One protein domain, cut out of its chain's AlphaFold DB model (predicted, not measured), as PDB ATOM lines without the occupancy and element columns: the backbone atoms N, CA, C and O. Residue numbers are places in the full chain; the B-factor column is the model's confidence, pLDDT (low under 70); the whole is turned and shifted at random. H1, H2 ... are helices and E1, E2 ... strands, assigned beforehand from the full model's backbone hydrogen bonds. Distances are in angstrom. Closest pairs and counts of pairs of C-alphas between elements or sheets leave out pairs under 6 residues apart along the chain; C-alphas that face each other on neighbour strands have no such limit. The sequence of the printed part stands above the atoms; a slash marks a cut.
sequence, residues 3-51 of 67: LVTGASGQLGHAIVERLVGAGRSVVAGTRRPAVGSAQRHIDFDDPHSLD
ATOM      1  N   LEU A   3     197.551 187.700 129.213       95.19
ATOM      2  CA  LEU A   3     197.223 187.651 127.789       95.19
ATOM      3  C   LEU A   3     196.434 188.909 127.416       95.19
ATOM      4  O   LEU A   3     195.381 189.170 127.992       95.19
ATOM      5  N   VAL A   4     196.927 189.665 126.437       96.81
ATOM      6  CA  VAL A   4     196.201 190.800 125.855       96.81
ATOM      7  C   VAL A   4     195.766 190.415 124.454       96.81
ATOM      8  O   VAL A   4     196.601 190.191 123.581       96.81
ATOM      9  N   THR A   5     194.461 190.333 124.225       95.88
ATOM     10  CA  THR A   5     193.901 189.967 122.923       95.88
ATOM     11  C   THR A   5     193.605 191.188 122.067       95.88
ATOM     12  O   THR A   5     193.423 192.293 122.574       95.88
ATOM     13  N   GLY A   6     193.568 191.000 120.747       95.62
ATOM     14  CA  GLY A   6     193.439 192.123 119.819       95.62
ATOM     15  C   GLY A   6     194.660 193.046 119.858       95.62
ATOM     16  O   GLY A   6     194.532 194.241 119.606       95.62
ATOM     17  N   ALA A   7     195.845 192.505 120.164       96.56
ATOM     18  CA  ALA A   7     197.077 193.273 120.357       96.56
ATOM     19  C   ALA A   7     197.581 194.001 119.095       96.56
ATOM     20  O   ALA A   7     198.464 194.849 119.183       96.56
ATOM     21  N   SER A   8     197.025 193.687 117.921       94.69
ATOM     22  CA  SER A   8     197.263 194.415 116.668       94.69
ATOM     23  C   SER A   8     196.323 195.615 116.460       94.69
ATOM     24  O   SER A   8     196.482 196.345 115.488       94.69
ATOM     25  N   GLY A   9     195.307 195.795 117.311       95.62
ATOM     26  CA  GLY A   9     194.428 196.966 117.320       95.62
ATOM     27  C   GLY A   9     194.912 198.033 118.304       95.62
ATOM     28  O   GLY A   9     195.698 197.741 119.200       95.62
ATOM     29  N   GLN A  10     194.405 199.261 118.176       97.38
ATOM     30  CA  GLN A  10     194.903 200.425 118.931       97.38
ATOM     31  C   GLN A  10     194.852 200.238 120.456       97.38
ATOM     32  O   GLN A  10     195.847 200.448 121.144       97.38
ATOM     33  N   LEU A  11     193.712 199.788 120.990       97.69
ATOM     34  CA  LEU A  11     193.551 199.585 122.432       97.69
ATOM     35  C   LEU A  11     194.443 198.452 122.956       97.69
ATOM     36  O   LEU A  11     195.142 198.626 123.950       97.69
ATOM     37  N   GLY A  12     194.431 197.299 122.281       96.88
ATOM     38  CA  GLY A  12     195.247 196.151 122.677       96.88
ATOM     39  C   GLY A  12     196.737 196.483 122.647       96.88
ATOM     40  O   GLY A  12     197.459 196.137 123.578       96.88
ATOM     41  N   HIS A  13     197.179 197.219 121.628       96.56
ATOM     42  CA  HIS A  13     198.552 197.695 121.515       96.56
ATOM     43  C   HIS A  13     198.942 198.612 122.684       96.56
ATOM     44  O   HIS A  13     199.917 198.325 123.375       96.56
ATOM     45  N   ALA A  14     198.135 199.637 122.983       98.25
ATOM     46  CA  ALA A  14     198.397 200.555 124.095       98.25
ATOM     47  C   ALA A  14     198.449 199.838 125.460       98.25
ATOM     48  O   ALA A  14     199.271 200.165 126.318       98.25
ATOM     49  N   ILE A  15     197.601 198.823 125.665       98.12
ATOM     50  CA  ILE A  15     197.632 197.989 126.876       98.12
ATOM     51  C   ILE A  15     198.942 197.191 126.948       98.12
ATOM     52  O   ILE A  15     199.571 197.160 128.009       98.12
ATOM     53  N   VAL A  16     199.370 196.566 125.843       97.69
ATOM     54  CA  VAL A  16     200.640 195.820 125.782       97.69
ATOM     55  C   VAL A  16     201.817 196.735 126.108       97.69
ATOM     56  O   VAL A  16     202.595 196.403 127.002       97.69
ATOM     57  N   GLU A  17     201.926 197.898 125.459       97.50
ATOM     58  CA  GLU A  17     203.005 198.861 125.717       97.50
ATOM     59  C   GLU A  17     203.044 199.286 127.188       97.50
ATOM     60  O   GLU A  17     204.103 199.271 127.823       97.50
ATOM     61  N   ARG A  18     201.880 199.596 127.772       98.31
ATOM     62  CA  ARG A  18     201.788 200.019 129.172       98.31
ATOM     63  C   ARG A  18     202.237 198.936 130.148       98.31
ATOM     64  O   ARG A  18     202.871 199.261 131.158       98.31
ATOM     65  N   LEU A  19     201.879 197.679 129.888       98.00
ATOM     66  CA  LEU A  19     202.230 196.542 130.738       98.00
ATOM     67  C   LEU A  19     203.706 196.148 130.589       98.00
ATOM     68  O   LEU A  19     204.352 195.861 131.598       98.00
ATOM     69  N   VAL A  20     204.249 196.199 129.369       96.88
ATOM     70  CA  VAL A  20     205.681 195.984 129.107       96.88
ATOM     71  C   VAL A  20     206.513 197.073 129.780       96.88
ATOM     72  O   VAL A  20     207.446 196.756 130.513       96.88
ATOM     73  N   GLY A  21     206.129 198.346 129.641       98.00
ATOM     74  CA  GLY A  21     206.785 199.461 130.333       98.00
ATOM     75  C   GLY A  21     206.696 199.378 131.864       98.00
ATOM     76  O   GLY A  21     207.511 199.966 132.564       98.00
ATOM     77  N   ALA A  22     205.734 198.617 132.398       97.88
ATOM     78  CA  ALA A  22     205.621 198.310 133.824       97.88
ATOM     79  C   ALA A  22     206.405 197.050 134.255       97.88
ATOM     80  O   ALA A  22     206.268 196.616 135.399       97.88
ATOM     81  N   GLY A  23     207.173 196.427 133.354       97.12
ATOM     82  CA  GLY A  23     207.946 195.213 133.629       97.12
ATOM     83  C   GLY A  23     207.086 193.968 133.856       97.12
ATOM     84  O   GLY A  23     207.514 193.032 134.534       97.12
ATOM     85  N   ARG A  24     205.846 193.942 133.349       97.75
ATOM     86  CA  ARG A  24     204.945 192.801 133.533       97.75
ATOM     87  C   ARG A  24     205.115 191.780 132.408       97.75
ATOM     88  O   ARG A  24     205.306 192.134 131.252       97.75
ATOM     89  N   SER A  25     205.004 190.496 132.752       95.12
ATOM     90  CA  SER A  25     204.980 189.399 131.775       95.12
ATOM     91  C   SER A  25     203.661 189.413 130.991       95.12
ATOM     92  O   SER A  25     202.588 189.201 131.573       95.12
ATOM     93  N   VAL A  26     203.756 189.668 129.682       95.75
ATOM     94  CA  VAL A  26     202.629 189.854 128.756       95.75
ATOM     95  C   VAL A  26     202.789 188.965 127.529       95.75
ATOM     96  O   VAL A  26     203.878 188.869 126.972       95.75
ATOM     97  N   VAL A  27     201.682 188.380 127.075       95.44
ATOM     98  CA  VAL A  27     201.560 187.733 125.765       95.44
ATOM     99  C   VAL A  27     200.600 188.558 124.917       95.44
ATOM    100  O   VAL A  27     199.461 188.803 125.315       95.44
ATOM    101  N   ALA A  28     201.059 189.000 123.749       96.69
ATOM    102  CA  ALA A  28     200.258 189.757 122.795       96.69
ATOM    103  C   ALA A  28     199.558 188.797 121.821       96.69
ATOM    104  O   ALA A  28     200.207 188.208 120.961       96.69
ATOM    105  N   GLY A  29     198.244 188.625 121.955       96.88
ATOM    106  CA  GLY A  29     197.430 187.742 121.120       96.88
ATOM    107  C   GLY A  29     196.754 188.469 119.955       96.88
ATOM    108  O   GLY A  29     196.113 189.509 120.140       96.88
ATOM    109  N   THR A  30     196.845 187.909 118.749       96.88
ATOM    110  CA  THR A  30     196.104 188.375 117.566       96.88
ATOM    111  C   THR A  30     195.809 187.224 116.605       96.88
ATOM    112  O   THR A  30     196.551 186.250 116.549       96.88
ATOM    113  N   ARG A  31     194.762 187.356 115.785       96.62
ATOM    114  CA  ARG A  31     194.450 186.385 114.723       96.62
ATOM    115  C   ARG A  31     195.472 186.399 113.585       96.62
ATOM    116  O   ARG A  31     195.635 185.404 112.896       96.62
ATOM    117  N   ARG A  32     196.173 187.516 113.369       95.19
ATOM    118  CA  ARG A  32     197.132 187.681 112.261       95.19
ATOM    119  C   ARG A  32     198.466 188.225 112.778       95.19
ATOM    120  O   ARG A  32     198.720 189.419 112.614       95.19
ATOM    121  N   PRO A  33     199.281 187.398 113.456       94.44
ATOM    122  CA  PRO A  33     200.582 187.836 113.943       94.44
ATOM    123  C   PRO A  33     201.510 188.143 112.765       94.44
ATOM    124  O   PRO A  33     201.509 187.435 111.755       94.44
ATOM    125  N   ALA A  34     202.305 189.205 112.887       91.56
ATOM    126  CA  ALA A  34     203.328 189.505 111.892       91.56
ATOM    127  C   ALA A  34     204.459 188.464 111.963       91.56
ATOM    128  O   ALA A  34     204.834 188.016 113.052       91.56
ATOM    129  N   VAL A  35     205.023 188.100 110.809       91.50
ATOM    130  CA  VAL A  35     206.149 187.157 110.723       91.50
ATOM    131  C   VAL A  35     207.323 187.680 111.553       91.50
ATOM    132  O   VAL A  35     207.715 188.837 111.417       91.50
ATOM    133  N   GLY A  36     207.865 186.835 112.432       90.31
ATOM    134  CA  GLY A  36     208.980 187.186 113.320       90.31
ATOM    135  C   GLY A  36     208.604 188.054 114.528       90.31
ATOM    136  O   GLY A  36     209.484 188.407 115.309       90.31
ATOM    137  N   SER A  37     207.325 188.395 114.716       90.19
ATOM    138  CA  SER A  37     206.878 189.093 115.925       90.19
ATOM    139  C   SER A  37     206.746 188.139 117.114       90.19
ATOM    140  O   SER A  37     206.462 186.955 116.955       90.19
ATOM    141  N   ALA A  38     206.870 188.680 118.327       89.12
ATOM    142  CA  ALA A  38     206.564 187.959 119.565       89.12
ATOM    143  C   ALA A  38     205.046 187.804 119.816       89.12
ATOM    144  O   ALA A  38     204.634 187.390 120.901       89.12
ATOM    145  N   GLN A  39     204.199 188.182 118.851       94.50
ATOM    146  CA  GLN A  39     202.756 188.013 118.965       94.50
ATOM    147  C   GLN A  39     202.383 186.548 118.767       94.50
ATOM    148  O   GLN A  39     202.902 185.863 117.887       94.50
ATOM    149  N   ARG A  40     201.427 186.078 119.561       94.56
ATOM    150  CA  ARG A  40     200.887 184.728 119.464       94.56
ATOM    151  C   ARG A  40     199.618 184.731 118.617       94.56
ATOM    152  O   ARG A  40     198.781 185.628 118.754       94.56
ATOM    153  N   HIS A  41     199.474 183.714 117.768       95.38
ATOM    154  CA  HIS A  41     198.212 183.460 117.086       95.38
ATOM    155  C   HIS A  41     197.157 183.046 118.114       95.38
ATOM    156  O   HIS A  41     197.352 182.053 118.808       95.38
ATOM    157  N   ILE A  42     196.092 183.838 118.227       95.50
ATOM    158  CA  ILE A  42     194.956 183.616 119.125       95.50
ATOM    159  C   ILE A  42     193.678 183.882 118.341       95.50
ATOM    160  O   ILE A  42     193.475 185.002 117.857       95.50
ATOM    161  N   ASP A  43     192.828 182.868 118.254       95.06
ATOM    162  CA  ASP A  43     191.526 182.916 117.612       95.06
ATOM    163  C   ASP A  43     190.447 182.364 118.551       95.06
ATOM    164  O   ASP A  43     190.459 181.202 118.941       95.06
ATOM    165  N   PHE A  44     189.496 183.210 118.941       93.25
ATOM    166  CA  PHE A  44     188.430 182.804 119.860       93.25
ATOM    167  C   PHE A  44     187.421 181.845 119.224       93.25
ATOM    168  O   PHE A  44     186.669 181.205 119.956       93.25
ATOM    169  N   ASP A  45     187.429 181.734 117.895       95.62
ATOM    170  CA  ASP A  45     186.608 180.780 117.155       95.62
ATOM    171  C   ASP A  45     187.298 179.400 117.026       95.62
ATOM    172  O   ASP A  45     186.643 178.419 116.675       95.62
ATOM    173  N   ASP A  46     188.598 179.301 117.352       94.00
ATOM    174  CA  ASP A  46     189.367 178.051 117.392       94.00
ATOM    175  C   ASP A  46     189.873 177.758 118.822       94.00
ATOM    176  O   ASP A  46     190.877 178.340 119.264       94.00
ATOM    177  N   PRO A  47     189.240 176.826 119.558       90.81
ATOM    178  CA  PRO A  47     189.618 176.516 120.933       90.81
ATOM    179  C   PRO A  47     191.042 175.956 121.061       90.81
ATOM    180  O   PRO A  47     191.643 176.106 122.123       90.81
ATOM    181  N   HIS A  48     191.620 175.369 120.006       90.38
ATOM    182  CA  HIS A  48     193.004 174.886 120.041       90.38
ATOM    183  C   HIS A  48     194.018 176.031 120.082       90.38
ATOM    184  O   HIS A  48     195.095 175.891 120.659       90.38
ATOM    185  N   SER A  49     193.670 177.197 119.532       92.50
ATOM    186  CA  SER A  49     194.527 178.383 119.611       92.50
ATOM    187  C   SER A  49     194.642 178.935 121.045       92.50
ATOM    188  O   SER A  49     195.627 179.602 121.386       92.50
ATOM    189  N   LEU A  50     193.659 178.615 121.899       91.00
ATOM    190  CA  LEU A  50     193.562 179.015 123.305       91.00
ATOM    191  C   LEU A  50     194.189 178.001 124.269       91.00
ATOM    192  O   LEU A  50     194.090 178.179 125.484       91.00
ATOM    193  N   ASP A  51     194.839 176.957 123.760       87.62
ATOM    194  CA  ASP A  51     195.557 176.005 124.595       87.62
ATOM    195  C   ASP A  51     196.935 176.564 124.981       87.62
ATOM    196  O   ASP A  51     197.867 176.634 124.176       87.62
TER     197      ASP A  51
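Overview. This is residues 3 to 51 of the 67 residues of the protein "NAD-dependent epimerase/dehydratase family protein" of Cryobacterium sp. Hb1 (UniProt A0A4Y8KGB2). What shape does the backbone make? A tiny two-strand parallel sheet, E1 beside E2, is covered on one face by the helix H1, and beyond E2 a long unnamed stretch, residues 31 to 46, loops out and folds back before the short helix H2 at the far end of the model. This stretch is tied to the sheet by a short parallel pairing of residues 40 to 41 with residues 29 to 30 of E2. What are the counts and the size? The printed part has 49 residues, with two named strands and two named helices in the order E1, H1, E2, H2; the class is mixed, helices and strands, with under half of the residues in named elements. The whole is compact, with a radius of gyration of the C-alphas of 10.7 A, and only just elongated, spanning 30 by 20 by 19 A.

Arrangement. How do the two strands pair? E1, residues 3 to 5, and E2, residues 26 to 30, are parallel neighbours with 27 degrees between their directions. N 4 and O 27 are 2.9 A apart and N 29 and O 4 are 2.8 A apart, both within hydrogen-bond range. Where is the long helix? The closest C-alphas of H1, residues 10 to 21, and E2 are those of Val 16 and Ala 28, 6.8 A apart; for H1 and E1 they are those of Gly 12 and Val 4, 6.3 A apart. E1, H1 and E2 form a strand-helix-strand unit, two parallel neighbour strands with a helix between them along the chain, and its crossover is right-handed. What of the last helix and the helix backbones? H2, residues 47 to 50, is apart from E1 and from H1. In H1 every O i to N i+4 pair is within hydrogen-bond range; H2 is too short for such a pair, and its 1 O i to N i+3 pair is within range.

Along the chain. Where are the strands? E1 begins at C-alpha 3, (197.223, 187.651, 127.789), and E2 measures 13.0 A from C-alpha 26 to C-alpha 30. Where are the helices? H1 measures 16.5 A and begins at C-alpha 10, (194.903, 200.425, 118.931). H2 measures 5.2 A and ends at C-alpha 50, (193.562, 179.015, 123.305).

Size, cuts and confidence. How far does it reach? The two C-alphas farthest apart are those of Ala 22 and Asp 45, 30.8 A. Which links are long, and is there a cut? The link from E2 to H2 is long, with 16 residues; those from E1 to H1 and from H1 to E2 are tight, and the printed part has no cut. How sure is the model? The mean pLDDT of the printed part is 95.1, and no printed residue is under 70.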